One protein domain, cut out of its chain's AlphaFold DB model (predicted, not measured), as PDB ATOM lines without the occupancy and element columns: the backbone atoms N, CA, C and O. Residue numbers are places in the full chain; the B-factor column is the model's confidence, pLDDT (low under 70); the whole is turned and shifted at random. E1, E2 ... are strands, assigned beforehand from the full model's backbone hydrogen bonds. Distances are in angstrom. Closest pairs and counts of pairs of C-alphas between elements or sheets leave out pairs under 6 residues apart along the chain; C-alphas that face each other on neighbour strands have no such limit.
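AT A GLANCE: This is residues 5 to 105 of the 106 residues of an uncharacterized protein of Candidatus Schekmanbacteria bacterium RBG_13_48_7 (UniProt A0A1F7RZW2). Two antiparallel sheets lie face to face as a sandwich, their strands running mostly lengthwise: a strongly twisted sheet in the order E1, E3, E4, E9, E8 and a flatter one in the order E2, E7, E6, E5. Along one side the first strand, E1, runs on into E2 and passes from the one sheet to the other, while the turn from E3 to E4 and the loop of residues 63 to 75 lie at opposite ends of the long axis. The printed part has 101 residues, with nine named strands, E1 to E9 in turn along the chain, and no named helix; the class is all strand. It is compact, with a radius of gyration of the C-alphas of 13.1 A, and elongated, spanning 41 by 26 by 19 A.

HOW THE PARTS SIT: E1, residues 5 to 7, runs on into E2, residues 9 to 12, at 45 degrees. E3, residues 22 to 27, is the antiparallel neighbour of E1, with N 23 and O 6 3.1 A apart. E3 forms a hairpin with E4, residues 32 to 38, where N 26 and O 34 are 2.9 A apart. E5, residues 44 to 51, E6, residues 55 to 62, and E7, residues 76 to 79, form a meander, each strand the antiparallel neighbour of the one before; N 49 and O 57 are 2.9 A apart, and N 58 and O 78 2.8 A. E7 is also antiparallel to E2, with N 79 and O 9 2.8 A apart. E8, residues 86 to 93, bends by 54 degrees at residue 89 and forms a hairpin with E9, residues 97 to 104, where N 99 and O 92 are 2.8 A apart. E9 is antiparallel to E4, with N 35 and O 100 2.8 A apart. Between the sheets, the closest C-alphas of E5 and E8 are those of Val 46 and Ile 93, 6.3 A apart. E3 and E7 are apart.

IN THESE COORDINATES: E1 begins at C-alpha 5, at (-39.318, -21.052, 17.813). From first to last C-alpha E4 measures 20.4 A, E5 21.8 A, E6 23.4 A, E8 20.4 A and E9 23.3 A. E6 ends at C-alpha 62, at (-42.609, -6.735, -4.340), and E9 ends at C-alpha 104, at (-31.306, -32.490, 5.335).

THE WHOLE: The two C-alphas farthest apart are those of Asp 29 and Lys 71, 42.5 A. The printed part has no cut. The link from E6 to E7, 13 residues, is long. Mean pLDDT of the printed part is 86.7, and residue 5 and residues 21 to 29 are under 70.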
ATOM      1  N   LYS A   5     -39.710 -22.287  18.498       64.19
ATOM      2  CA  LYS A   5     -39.318 -21.052  17.813       64.19
ATOM      3  C   LYS A   5     -37.879 -21.218  17.349       64.19
ATOM      4  O   LYS A   5     -36.973 -21.258  18.179       64.19
ATOM      5  N   VAL A   6     -37.684 -21.290  16.038       70.75
ATOM      6  CA  VAL A   6     -36.361 -21.366  15.419       70.75
ATOM      7  C   VAL A   6     -36.038 -19.994  14.838       70.75
ATOM      8  O   VAL A   6     -36.895 -19.327  14.248       70.75
ATOM      9  N   LYS A   7     -34.817 -19.517  15.076       70.38
ATOM     10  CA  LYS A   7     -34.396 -18.201  14.596       70.38
ATOM     11  C   LYS A   7     -34.133 -18.265  13.094       70.38
ATOM     12  O   LYS A   7     -33.577 -19.237  12.600       70.38
ATOM     13  N   ILE A   8     -34.527 -17.209  12.394       84.81
ATOM     14  CA  ILE A   8     -34.133 -16.961  11.007       84.81
ATOM     15  C   ILE A   8     -33.232 -15.731  10.997       84.81
ATOM     16  O   ILE A   8     -33.367 -14.845  11.846       84.81
ATOM     17  N   LYS A   9     -32.301 -15.651  10.053       88.62
ATOM     18  CA  LYS A   9     -31.434 -14.483   9.922       88.62
ATOM     19  C   LYS A   9     -31.988 -13.576   8.834       88.62
ATOM     20  O   LYS A   9     -31.919 -13.915   7.660       88.62
ATOM     21  N   VAL A  10     -32.496 -12.406   9.210       90.19
ATOM     22  CA  VAL A  10     -32.822 -11.353   8.238       90.19
ATOM     23  C   VAL A  10     -31.523 -10.660   7.852       90.19
ATOM     24  O   VAL A  10     -30.946  -9.933   8.660       90.19
ATOM     25  N   VAL A  11     -31.037 -10.924   6.643       90.88
ATOM     26  CA  VAL A  11     -29.776 -10.365   6.130       90.88
ATOM     27  C   VAL A  11     -29.977  -8.909   5.751       90.88
ATOM     28  O   VAL A  11     -29.189  -8.039   6.115       90.88
ATOM     29  N   PHE A  12     -31.076  -8.649   5.048       91.94
ATOM     30  CA  PHE A  12     -31.444  -7.327   4.592       91.94
ATOM     31  C   PHE A  12     -32.967  -7.184   4.575       91.94
ATOM     32  O   PHE A  12     -33.688  -8.057   4.094       91.94
ATOM     33  N   GLN A  13     -33.467  -6.069   5.113       90.50
ATOM     34  CA  GLN A  13     -34.899  -5.785   5.192       90.50
ATOM     35  C   GLN A  13     -35.295  -4.715   4.168       90.50
ATOM     36  O   GLN A  13     -35.334  -3.517   4.477       90.50
ATOM     37  N   GLY A  14     -35.645  -5.168   2.970       90.25
ATOM     38  CA  GLY A  14     -36.195  -4.356   1.892       90.25
ATOM     39  C   GLY A  14     -37.650  -3.950   2.113       90.25
ATOM     40  O   GLY A  14     -38.099  -3.785   3.253       90.25
ATOM     41  N   SER A  15     -38.385  -3.744   1.024       90.00
ATOM     42  CA  SER A  15     -39.775  -3.287   1.065       90.00
ATOM     43  C   SER A  15     -40.701  -4.315   1.713       90.00
ATOM     44  O   SER A  15     -41.405  -3.915   2.645       90.00
ATOM     45  N   PRO A  16     -40.664  -5.621   1.372       89.50
ATOM     46  CA  PRO A  16     -41.412  -6.634   2.116       89.50
ATOM     47  C   PRO A  16     -40.911  -6.700   3.562       89.50
ATOM     48  O   PRO A  16     -39.770  -7.076   3.825       89.50
ATOM     49  N   LYS A  17     -41.733  -6.293   4.527       89.81
ATOM     50  CA  LYS A  17     -41.368  -6.265   5.943       89.81
ATOM     51  C   LYS A  17     -41.829  -7.549   6.606       89.81
ATOM     52  O   LYS A  17     -43.009  -7.887   6.554       89.81
ATOM     53  N   LEU A  18     -40.904  -8.216   7.281       87.19
ATOM     54  CA  LEU A  18     -41.236  -9.323   8.167       87.19
ATOM     55  C   LEU A  18     -41.739  -8.757   9.492       87.19
ATOM     56  O   LEU A  18     -41.268  -7.713   9.958       87.19
ATOM     57  N   SER A  19     -42.696  -9.431  10.116       81.38
ATOM     58  CA  SER A  19     -43.159  -9.029  11.448       81.38
ATOM     59  C   SER A  19     -42.113  -9.332  12.517       81.38
ATOM     60  O   SER A  19     -41.987  -8.577  13.484       81.38
ATOM     61  N   HIS A  20     -41.335 -10.401  12.324       74.00
ATOM     62  CA  HIS A  20     -40.367 -10.909  13.289       74.00
ATOM     63  C   HIS A  20     -39.139 -11.514  12.592       74.00
ATOM     64  O   HIS A  20     -39.235 -12.030  11.486       74.00
ATOM     65  N   GLY A  21     -37.989 -11.505  13.273       65.12
ATOM     66  CA  GLY A  21     -36.778 -12.230  12.855       65.12
ATOM     67  C   GLY A  21     -36.758 -13.699  13.298       65.12
ATOM     68  O   GLY A  21     -35.695 -14.280  13.474       65.12
ATOM     69  N   TYR A  22     -37.913 -14.294  13.585       62.00
ATOM     70  CA  TYR A  22     -38.024 -15.702  13.960       62.00
ATOM     71  C   TYR A  22     -39.222 -16.323  13.247       62.00
ATOM     72  O   TYR A  22     -40.255 -15.670  13.098       62.00
ATOM     73  N   GLY A  23     -39.071 -17.574  12.816       59.56
ATOM     74  CA  GLY A  23     -40.151 -18.377  12.256       59.56
ATOM     75  C   GLY A  23     -40.667 -19.382  13.284       59.56
ATOM     76  O   GLY A  23     -39.976 -19.738  14.244       59.56
ATOM     77  N   CYS A  24     -41.894 -19.862  13.099       58.47
ATOM     78  CA  CYS A  24     -42.343 -21.053  13.818       58.47
ATOM     79  C   CYS A  24     -41.864 -22.291  13.059       58.47
ATOM     80  O   CYS A  24     -42.326 -22.517  11.943       58.47
ATOM     81  N   GLY A  25     -40.963 -23.068  13.665       62.62
ATOM     82  CA  GLY A  25     -40.503 -24.345  13.140       62.62
ATOM     83  C   GLY A  25     -41.467 -25.463  13.532       62.62
ATOM     84  O   GLY A  25     -41.668 -25.717  14.724       62.62
ATOM     85  N   LEU A  26     -42.066 -26.154  12.564       62.53
ATOM     86  CA  LEU A  26     -42.595 -27.496  12.806       62.53
ATOM     87  C   LEU A  26     -41.468 -28.481  12.528       62.53
ATOM     88  O   LEU A  26     -41.145 -28.747  11.373       62.53
ATOM     89  N   LYS A  27     -40.849 -28.990  13.595       59.16
ATOM     90  CA  LYS A  27     -39.910 -30.104  13.491       59.16
ATOM     91  C   LYS A  27     -40.737 -31.379  13.309       59.16
ATOM     92  O   LYS A  27     -41.481 -31.744  14.221       59.16
ATOM     93  N   GLY A  28     -40.692 -31.979  12.120       58.59
ATOM     94  CA  GLY A  28     -41.339 -33.270  11.865       58.59
ATOM     95  C   GLY A  28     -40.546 -34.385  12.547       58.59
ATOM     96  O   GLY A  28     -41.022 -35.016  13.490       58.59
ATOM     97  N   ASP A  29     -39.296 -34.522  12.115       64.06
ATOM     98  CA  ASP A  29     -38.260 -35.469  12.540       64.06
ATOM     99  C   ASP A  29     -36.871 -34.773  12.515       64.06
ATOM    100  O   ASP A  29     -36.780 -33.544  12.559       64.06
ATOM    101  N   ASN A  30     -35.758 -35.519  12.546       70.25
ATOM    102  CA  ASN A  30     -34.403 -34.940  12.474       70.25
ATOM    103  C   ASN A  30     -33.976 -34.548  11.045       70.25
ATOM    104  O   ASN A  30     -32.843 -34.091  10.872       70.25
ATOM    105  N   GLU A  31     -34.850 -34.717  10.049       84.06
ATOM    106  CA  GLU A  31     -34.513 -34.595   8.624       84.06
ATOM    107  C   GLU A  31     -35.322 -33.509   7.904       84.06
ATOM    108  O   GLU A  31     -34.886 -33.047   6.852       84.06
ATOM    109  N   ALA A  32     -36.440 -33.040   8.475       87.25
ATOM    110  CA  ALA A  32     -37.245 -31.963   7.897       87.25
ATOM    111  C   ALA A  32     -37.670 -30.884   8.909       87.25
ATOM    112  O   ALA A  32     -38.052 -31.158  10.055       87.25
ATOM    113  N   VAL A  33     -37.679 -29.631   8.447       86.81
ATOM    114  CA  VAL A  33     -38.212 -28.478   9.187       86.81
ATOM    115  C   VAL A  33     -39.039 -27.583   8.267       86.81
ATOM    116  O   VAL A  33     -38.681 -27.356   7.114       86.81
ATOM    117  N   CYS A  34     -40.148 -27.051   8.779       88.12
ATOM    118  CA  CYS A  34     -40.955 -26.055   8.074       88.12
ATOM    119  C   CYS A  34     -41.065 -24.768   8.892       88.12
ATOM    120  O   CYS A  34     -41.393 -24.827  10.078       88.12
ATOM    121  N   PHE A  35     -40.810 -23.629   8.254       87.62
ATOM    122  CA  PHE A  35     -40.883 -22.289   8.821       87.62
ATOM    123  C   PHE A  35     -42.104 -21.558   8.294       87.62
ATOM    124  O   PHE A  35     -42.314 -21.502   7.086       87.62
ATOM    125  N   PHE A  36     -42.828 -20.915   9.204       87.94
ATOM    126  CA  PHE A  36     -43.852 -19.925   8.878       87.94
ATOM    127  C   PHE A  36     -43.405 -18.555   9.386       87.94
ATOM    128  O   PHE A  36     -43.040 -18.423  10.563       87.94
ATOM    129  N   VAL A  37     -43.395 -17.563   8.495       87.94
ATOM    130  CA  VAL A  37     -42.922 -16.198   8.754       87.94
ATOM    131  C   VAL A  37     -43.987 -15.200   8.319       87.94
ATOM    132  O   VAL A  37     -44.348 -15.137   7.146       87.94
ATOM    133  N   ASP A  38     -44.456 -14.379   9.254       89.12
ATOM    134  CA  ASP A  38     -45.439 -13.338   8.961       89.12
ATOM    135  C   ASP A  38     -44.816 -12.193   8.148       89.12
ATOM    136  O   ASP A  38     -43.785 -11.623   8.533       89.12
ATOM    137  N   ILE A  39     -45.495 -11.799   7.070       89.88
ATOM    138  CA  ILE A  39     -45.144 -10.653   6.222       89.88
ATOM    139  C   ILE A  39     -46.226  -9.572   6.316       89.88
ATOM    140  O   ILE A  39     -47.415  -9.858   6.454       89.88
ATOM    141  N   LYS A  40     -45.826  -8.301   6.238       88.44
ATOM    142  CA  LYS A  40     -46.751  -7.160   6.371       88.44
ATOM    143  C   LYS A  40     -47.387  -6.719   5.051       88.44
ATOM    144  O   LYS A  40     -48.315  -5.913   5.070       88.44
ATOM    145  N   GLN A  41     -46.899  -7.222   3.922       86.12
ATOM    146  CA  GLN A  41     -47.358  -6.860   2.586       86.12
ATOM    147  C   GLN A  41     -48.013  -8.043   1.886       86.12
ATOM    148  O   GLN A  41     -47.659  -9.192   2.116       86.12
ATOM    149  N   ILE A  42     -48.963  -7.716   1.013       86.94
ATOM    150  CA  ILE A  42     -49.720  -8.666   0.200       86.94
ATOM    151  C   ILE A  42     -49.212  -8.647  -1.241       86.94
ATOM    152  O   ILE A  42     -48.743  -7.609  -1.701       86.94
ATOM    153  N   TYR A  43     -49.363  -9.764  -1.960       87.31
ATOM    154  CA  TYR A  43     -48.959  -9.917  -3.370       87.31
ATOM    155  C   TYR A  43     -47.445  -9.778  -3.615       87.31
ATOM    156  O   TYR A  43     -47.014  -9.226  -4.627       87.31
ATOM    157  N   CYS A  44     -46.639 -10.268  -2.674       91.44
ATOM    158  CA  CYS A  44     -45.199 -10.445  -2.851       91.44
ATOM    159  C   CYS A  44     -44.890 -11.757  -3.588       91.44
ATOM    160  O   CYS A  44     -45.722 -12.662  -3.644       91.44
ATOM    161  N   THR A  45     -43.672 -11.873  -4.108       93.50
ATOM    162  CA  THR A  45     -43.123 -13.115  -4.674       93.50
ATOM    163  C   THR A  45     -41.951 -13.607  -3.840       93.50
ATOM    164  O   THR A  45     -41.298 -12.812  -3.167       93.50
ATOM    165  N   VAL A  46     -41.685 -14.914  -3.885       96.00
ATOM    166  CA  VAL A  46     -40.566 -15.544  -3.176       96.00
ATOM    167  C   VAL A  46     -39.723 -16.380  -4.131       96.00
ATOM    168  O   VAL A  46     -40.271 -17.097  -4.968       96.00
ATOM    169  N   SER A  47     -38.405 -16.309  -3.961       96.62
ATOM    170  CA  SER A  47     -37.433 -17.189  -4.613       96.62
ATOM    171  C   SER A  47     -36.492 -17.792  -3.573       96.62
ATOM    172  O   SER A  47     -36.229 -17.187  -2.535       96.62
ATOM    173  N   SER A  48     -35.983 -18.988  -3.844       96.75
ATOM    174  CA  SER A  48     -35.035 -19.713  -2.993       96.75
ATOM    175  C   SER A  48     -33.637 -19.739  -3.604       96.75
ATOM    176  O   SER A  48     -33.503 -19.802  -4.826       96.75
ATOM    177  N   TYR A  49     -32.602 -19.758  -2.768       96.81
ATOM    178  CA  TYR A  49     -31.209 -19.907  -3.187       96.81
ATOM    179  C   TYR A  49     -30.384 -20.648  -2.128       96.81
ATOM    180  O   TYR A  49     -30.786 -20.747  -0.969       96.81
ATOM    181  N   ILE A  50     -29.211 -21.139  -2.535       96.50
ATOM    182  CA  ILE A  50     -28.183 -21.668  -1.636       96.50
ATOM    183  C   ILE A  50     -26.945 -20.770  -1.760       96.50
ATOM    184  O   ILE A  50     -26.359 -20.670  -2.839       96.50
ATOM    185  N   LEU A  51     -26.560 -20.093  -0.675       93.75
ATOM    186  CA  LEU A  51     -25.359 -19.255  -0.621       93.75
ATOM    187  C   LEU A  51     -24.117 -20.139  -0.522       93.75
ATOM    188  O   LEU A  51     -24.044 -21.001   0.353       93.75
ATOM    189  N   ASP A  52     -23.154 -19.917  -1.418       93.75
ATOM    190  CA  ASP A  52     -21.865 -20.621  -1.468       93.75
ATOM    191  C   ASP A  52     -21.983 -22.160  -1.446       93.75
ATOM    192  O   ASP A  52     -21.083 -22.865  -0.996       93.75
ATOM    193  N   GLY A  53     -23.112 -22.694  -1.931       90.88
ATOM    194  CA  GLY A  53     -23.401 -24.130  -1.913       90.88
ATOM    195  C   GLY A  53     -23.665 -24.717  -0.520       90.88
ATOM    196  O   GLY A  53     -23.672 -25.937  -0.389       90.88
ATOM    197  N   LEU A  54     -23.870 -23.878   0.504       93.44
ATOM    198  CA  LEU A  54     -24.003 -24.313   1.892       93.44
ATOM    199  C   LEU A  54     -25.263 -23.800   2.594       93.44
ATOM    200  O   LEU A  54     -26.000 -24.601   3.166       93.44
ATOM    201  N   THR A  55     -25.494 -22.485   2.598       94.44
ATOM    202  CA  THR A  55     -26.521 -21.880   3.459       94.44
ATOM    203  C   THR A  55     -27.820 -21.666   2.686       94.44
ATOM    204  O   THR A  55     -27.831 -20.878   1.735       94.44
ATOM    205  N   PRO A  56     -28.943 -22.281   3.095       95.38
ATOM    206  CA  PRO A  56     -30.225 -22.024   2.462       95.38
ATOM    207  C   PRO A  56     -30.725 -20.608   2.770       95.38
ATOM    208  O   PRO A  56     -30.619 -20.108   3.896       95.38
ATOM    209  N   GLY A  57     -31.303 -19.961   1.760       95.62
ATOM    210  CA  GLY A  57     -31.879 -18.627   1.870       95.62
ATOM    211  C   GLY A  57     -33.046 -18.384   0.919       95.62
ATOM    212  O   GLY A  57     -33.276 -19.110  -0.050       95.62
ATOM    213  N   VAL A  58     -33.818 -17.345   1.220       96.56
ATOM    214  CA  VAL A  58     -34.952 -16.906   0.409       96.56
ATOM    215  C   VAL A  58     -34.940 -15.398   0.224       96.56
ATOM    216  O   VAL A  58     -34.607 -14.640   1.140       96.56
ATOM    217  N   THR A  59     -35.339 -14.965  -0.965       96.38
ATOM    218  CA  THR A  59     -35.602 -13.565  -1.280       96.38
ATOM    219  C   THR A  59     -37.099 -13.333  -1.410       96.38
ATOM    220  O   THR A  59     -37.829 -14.176  -1.931       96.38
ATOM    221  N   ILE A  60     -37.558 -12.187  -0.919       95.00
ATOM    222  CA  ILE A  60     -38.940 -11.734  -1.027       95.00
ATOM    223  C   ILE A  60     -38.932 -10.408  -1.770       95.00
ATOM    224  O   ILE A  60     -38.288  -9.451  -1.330       95.00
ATOM    225  N   ASP A  61     -39.692 -10.348  -2.851       93.81
ATOM    226  CA  ASP A  61     -39.774  -9.194  -3.738       93.81
ATOM    227  C   ASP A  61     -41.200  -8.647  -3.780       93.81
ATOM    228  O   ASP A  61     -42.182  -9.377  -3.598       93.81
ATOM    229  N   THR A  62     -41.321  -7.340  -4.006       92.06
ATOM    230  CA  THR A  62     -42.609  -6.735  -4.340       92.06
ATOM    231  C   THR A  62     -42.883  -6.901  -5.832       92.06
ATOM    232  O   THR A  62     -41.983  -6.941  -6.670       92.06
ATOM    233  N   THR A  63     -44.159  -7.008  -6.173       89.12
ATOM    234  CA  THR A  63     -44.653  -6.970  -7.548       89.12
ATOM    235  C   THR A  63     -45.410  -5.666  -7.774       89.12
ATOM    236  O   THR A  63     -45.722  -4.943  -6.829       89.12
ATOM    237  N   LYS A  64     -45.776  -5.382  -9.028       88.50
ATOM    238  CA  LYS A  64     -46.626  -4.224  -9.362       88.50
ATOM    239  C   LYS A  64     -47.971  -4.239  -8.629       88.50
ATOM    240  O   LYS A  64     -48.557  -3.179  -8.436       88.50
ATOM    241  N   ASP A  65     -48.429  -5.422  -8.230       87.88
ATOM    242  CA  ASP A  65     -49.688  -5.618  -7.518       87.88
ATOM    243  C   ASP A  65     -49.514  -5.529  -5.997       87.88
ATOM    244  O   ASP A  65     -50.499  -5.517  -5.258       87.88
ATOM    245  N   THR A  66     -48.275  -5.449  -5.494       86.94
ATOM    246  CA  THR A  66     -48.021  -5.307  -4.060       86.94
ATOM    247  C   THR A  66     -48.628  -4.016  -3.526       86.94
ATOM    248  O   THR A  66     -48.427  -2.920  -4.051       86.94
ATOM    249  N   HIS A  67     -49.353  -4.131  -2.416       80.12
ATOM    250  CA  HIS A  67     -49.921  -2.964  -1.758       80.12
ATOM    251  C   HIS A  67     -48.810  -2.048  -1.223       80.12
ATOM    252  O   HIS A  67     -48.001  -2.467  -0.394       80.12
ATOM    253  N   GLY A  68     -48.789  -0.797  -1.694       81.06
ATOM    254  CA  GLY A  68     -47.734   0.166  -1.373       81.06
ATOM    255  C   GLY A  68     -46.471   0.028  -2.231       81.06
ATOM    256  O   GLY A  68     -45.429   0.522  -1.813       81.06
ATOM    257  N   PHE A  69     -46.559  -0.633  -3.393       83.50
ATOM    258  CA  PHE A  69     -45.452  -0.790  -4.338       83.50
ATOM    259  C   PHE A  69     -44.824   0.549  -4.741       83.50
ATOM    260  O   PHE A  69     -45.520   1.494  -5.132       83.50
ATOM    261  N   THR A  70     -43.492   0.587  -4.729       82.19
ATOM    262  CA  THR A  70     -42.703   1.673  -5.318       82.19
ATOM    263  C   THR A  70     -41.668   1.114  -6.293       82.19
ATOM    264  O   THR A  70     -41.167   0.007  -6.119       82.19
ATOM    265  N   LYS A  71     -41.331   1.873  -7.346       76.38
ATOM    266  CA  LYS A  71     -40.367   1.420  -8.373       76.38
ATOM    267  C   LYS A  71     -38.965   1.137  -7.823       76.38
ATOM    268  O   LYS A  71     -38.233   0.386  -8.454       76.38
ATOM    269  N   ASP A  72     -38.628   1.713  -6.673       82.19
ATOM    270  CA  ASP A  72     -37.327   1.579  -6.018       82.19
ATOM    271  C   ASP A  72     -37.377   0.601  -4.830       82.19
ATOM    272  O   ASP A  72     -36.528   0.647  -3.933       82.19
ATOM    273  N   ASP A  73     -38.389  -0.275  -4.803       85.94
ATOM    274  CA  ASP A  73     -38.520  -1.296  -3.776       85.94
ATOM    275  C   ASP A  73     -37.324  -2.247  -3.797       85.94
ATOM    276  O   ASP A  73     -36.915  -2.771  -4.834       85.94
ATOM    277  N   LYS A  74     -36.768  -2.486  -2.611       90.62
ATOM    278  CA  LYS A  74     -35.655  -3.415  -2.439       90.62
ATOM    279  C   LYS A  74     -36.174  -4.778  -2.003       90.62
ATOM    280  O   LYS A  74     -37.112  -4.861  -1.208       90.62
ATOM    281  N   THR A  75     -35.505  -5.825  -2.455       93.44
ATOM    282  CA  THR A  75     -35.696  -7.206  -2.009       93.44
ATOM    283  C   THR A  75     -35.472  -7.336  -0.505       93.44
ATOM    284  O   THR A  75     -34.606  -6.668   0.056       93.44
ATOM    285  N   THR A  76     -36.228  -8.197   0.166       94.69
ATOM    286  CA  THR A  76     -35.919  -8.664   1.524       94.69
ATOM    287  C   THR A  76     -35.249 -10.022   1.449       94.69
ATOM    288  O   THR A  76     -35.724 -10.895   0.734       94.69
ATOM    289  N   GLU A  77     -34.179 -10.214   2.211       95.00
ATOM    290  CA  GLU A  77     -33.380 -11.439   2.195       95.00
ATOM    291  C   GLU A  77     -33.349 -12.092   3.581       95.00
ATOM    292  O   GLU A  77     -33.077 -11.434   4.598       95.00
ATOM    293  N   ILE A  78     -33.609 -13.399   3.607       93.25
ATOM    294  CA  ILE A  78     -33.592 -14.238   4.805       93.25
ATOM    295  C   ILE A  78     -32.682 -15.441   4.561       93.25
ATOM    296  O   ILE A  78     -32.760 -16.075   3.516       93.25
ATOM    297  N   GLN A  79     -31.875 -15.791   5.556       92.88
ATOM    298  CA  GLN A  79     -31.017 -16.973   5.570       92.88
ATOM    299  C   GLN A  79     -31.340 -17.879   6.761       92.88
ATOM    300  O   GLN A  79     -31.813 -17.420   7.811       92.88
ATOM    301  N   PHE A  80     -31.003 -19.157   6.612       91.31
ATOM    302  CA  PHE A  80     -31.169 -20.202   7.623       91.31
ATOM    303  C   PHE A  80     -29.798 -20.801   8.010       91.31
ATOM    304  O   PHE A  80     -29.539 -21.963   7.719       91.31
ATOM    305  N   PRO A  81     -28.906 -20.030   8.668       89.00
ATOM    306  CA  PRO A  81     -27.526 -20.456   8.949       89.00
ATOM    307  C   PRO A  81     -27.425 -21.652   9.907       89.00
ATOM    308  O   PRO A  81     -26.487 -22.434   9.830       89.00
ATOM    309  N   ASP A  82     -28.413 -21.848  10.784       88.00
ATOM    310  CA  ASP A  82     -28.474 -23.030  11.658       88.00
ATOM    311  C   ASP A  82     -28.757 -24.335  10.872       88.00
ATOM    312  O   ASP A  82     -28.777 -25.421  11.452       88.00
ATOM    313  N   PHE A  83     -28.988 -24.226   9.558       89.88
ATOM    314  CA  PHE A  83     -29.303 -25.306   8.623       89.88
ATOM    315  C   PHE A  83     -28.299 -25.355   7.462       89.88
ATOM    316  O   PHE A  83     -28.639 -25.784   6.363       89.88
ATOM    317  N   ASP A  84     -27.058 -24.924   7.689       91.75
ATOM    318  CA  ASP A  84     -25.969 -25.126   6.734       91.75
ATOM    319  C   ASP A  84     -25.850 -26.612   6.338       91.75
ATOM    320  O   ASP A  84     -25.851 -27.510   7.189       91.75
ATOM    321  N   GLY A  85     -25.771 -26.874   5.030       92.69
ATOM    322  CA  GLY A  85     -25.745 -28.226   4.457       92.69
ATOM    323  C   GLY A  85     -27.123 -28.877   4.278       92.69
ATOM    324  O   GLY A  85     -27.197 -30.064   3.961       92.69
ATOM    325  N   TRP A  86     -28.206 -28.127   4.497       93.50
ATOM    326  CA  TRP A  86     -29.571 -28.527   4.153       93.50
ATOM    327  C   TRP A  86     -30.008 -27.862   2.846       93.50
ATOM    328  O   TRP A  86     -29.573 -26.755   2.527       93.50
ATOM    329  N   ASP A  87     -30.946 -28.500   2.149       94.50
ATOM    330  CA  ASP A  87     -31.565 -27.961   0.941       94.50
ATOM    331  C   ASP A  87     -32.934 -27.336   1.224       94.50
ATOM    332  O   ASP A  87     -33.646 -27.684   2.173       94.50
ATOM    333  N   ILE A  88     -33.332 -26.421   0.336       94.88
ATOM    334  CA  ILE A  88     -34.697 -25.898   0.282       94.88
ATOM    335  C   ILE A  88     -35.555 -26.880  -0.508       94.88
ATOM    336  O   ILE A  88     -35.413 -27.008  -1.722       94.88
ATOM    337  N   HIS A  89     -36.486 -27.536   0.181       94.50
ATOM    338  CA  HIS A  89     -37.425 -28.458  -0.447       94.50
ATOM    339  C   HIS A  89     -38.548 -27.710  -1.172       94.50
ATOM    340  O   HIS A  89     -38.885 -28.026  -2.313       94.50
ATOM    341  N   CYS A  90     -39.142 -26.709  -0.515       94.25
ATOM    342  CA  CYS A  90     -40.155 -25.862  -1.136       94.25
ATOM    343  C   CYS A  90     -40.277 -24.497  -0.449       94.25
ATOM    344  O   CYS A  90     -39.974 -24.336   0.736       94.25
ATOM    345  N   VAL A  91     -40.761 -23.515  -1.211       95.62
ATOM    346  CA  VAL A  91     -41.135 -22.185  -0.721       95.62
ATOM    347  C   VAL A  91     -42.508 -21.809  -1.255       95.62
ATOM    348  O   VAL A  91     -42.864 -22.146  -2.384       95.62
ATOM    349  N   GLY A  92     -43.282 -21.100  -0.444       94.31
ATOM    350  CA  GLY A  92     -44.586 -20.587  -0.839       94.31
ATOM    351  C   GLY A  92     -44.901 -19.304  -0.095       94.31
ATOM    352  O   GLY A  92     -44.595 -19.173   1.086       94.31
ATOM    353  N   ILE A  93     -45.521 -18.352  -0.781       91.25
ATOM    354  CA  ILE A  93     -45.934 -17.083  -0.186       91.25
ATOM    355  C   ILE A  93     -47.444 -16.921  -0.335       91.25
ATOM    356  O   ILE A  93     -48.000 -16.982  -1.431       91.25
ATOM    357  N   GLY A  94     -48.116 -16.793   0.803       87.06
ATOM    358  CA  GLY A  94     -49.526 -16.457   0.900       87.06
ATOM    359  C   GLY A  94     -49.731 -14.947   0.996       87.06
ATOM    360  O   GLY A  94     -48.838 -14.144   0.737       87.06
ATOM    361  N   LYS A  95     -50.935 -14.536   1.410       86.88
ATOM    362  CA  LYS A  95     -51.271 -13.110   1.532       86.88
ATOM    363  C   LYS A  95     -50.444 -12.401   2.614       86.88
ATOM    364  O   LYS A  95     -50.028 -11.278   2.384       86.88
ATOM    365  N   TYR A  96     -50.222 -13.040   3.764       88.75
ATOM    366  CA  TYR A  96     -49.509 -12.459   4.917       88.75
ATOM    367  C   TYR A  96     -48.503 -13.421   5.554       88.75
ATOM    368  O   TYR A  96     -48.008 -13.165   6.647       88.75
ATOM    369  N   GLU A  97     -48.184 -14.522   4.881       90.06
ATOM    370  CA  GLU A  97     -47.322 -15.562   5.435       90.06
ATOM    371  C   GLU A  97     -46.400 -16.110   4.348       90.06
ATOM    372  O   GLU A  97     -46.829 -16.356   3.221       90.06
ATOM    373  N   LEU A  98     -45.136 -16.302   4.699       91.62
ATOM    374  CA  LEU A  98     -44.153 -17.067   3.947       91.62
ATOM    375  C   LEU A  98     -43.998 -18.436   4.617       91.62
ATOM    376  O   LEU A  98     -43.743 -18.507   5.820       91.62
ATOM    377  N   ALA A  99     -44.085 -19.498   3.824       92.19
ATOM    378  CA  ALA A  99     -43.763 -20.862   4.213       92.19
ATOM    379  C   ALA A  99     -42.468 -21.318   3.523       92.19
ATOM    380  O   ALA A  99     -42.324 -21.170   2.306       92.19
ATOM    381  N   VAL A 100     -41.536 -21.887   4.288       93.12
ATOM    382  CA  VAL A 100     -40.276 -22.456   3.779       93.12
ATOM    383  C   VAL A 100     -40.073 -23.834   4.387       93.12
ATOM    384  O   VAL A 100     -40.052 -23.956   5.610       93.12
ATOM    385  N   ALA A 101     -39.891 -24.861   3.561       92.44
ATOM    386  CA  ALA A 101     -39.520 -26.197   4.014       92.44
ATOM    387  C   ALA A 101     -38.063 -26.494   3.655       92.44
ATOM    388  O   ALA A 101     -37.663 -26.323   2.500       92.44
ATOM    389  N   LEU A 102     -37.295 -26.966   4.636       92.56
ATOM    390  CA  LEU A 102     -35.927 -27.443   4.457       92.56
ATOM    391  C   LEU A 102     -35.850 -28.940   4.743       92.56
ATOM    392  O   LEU A 102     -36.537 -29.444   5.639       92.56
ATOM    393  N   THR A 103     -34.965 -29.621   4.024       92.38
ATOM    394  CA  THR A 103     -34.643 -31.036   4.229       92.38
ATOM    395  C   THR A 103     -33.143 -31.223   4.341       92.38
ATOM    396  O   THR A 103     -32.375 -30.553   3.653       92.38
ATOM    397  N   LYS A 104     -32.716 -32.136   5.207       89.44
ATOM    398  CA  LYS A 104     -31.306 -32.490   5.335       89.44
ATOM    399  C   LYS A 104     -30.852 -33.255   4.089       89.44
ATOM    400  O   LYS A 104     -31.547 -34.167   3.646       89.44
ATOM    401  N   ASN A 105     -29.688 -32.902   3.552       77.06
ATOM    402  CA  ASN A 105     -29.095 -33.638   2.437       77.06
ATOM    403  C   ASN A 105     -28.588 -34.990   2.961       77.06
ATOM    404  O   ASN A 105     -27.891 -35.031   3.978       77.06
TER     405      ASN A 105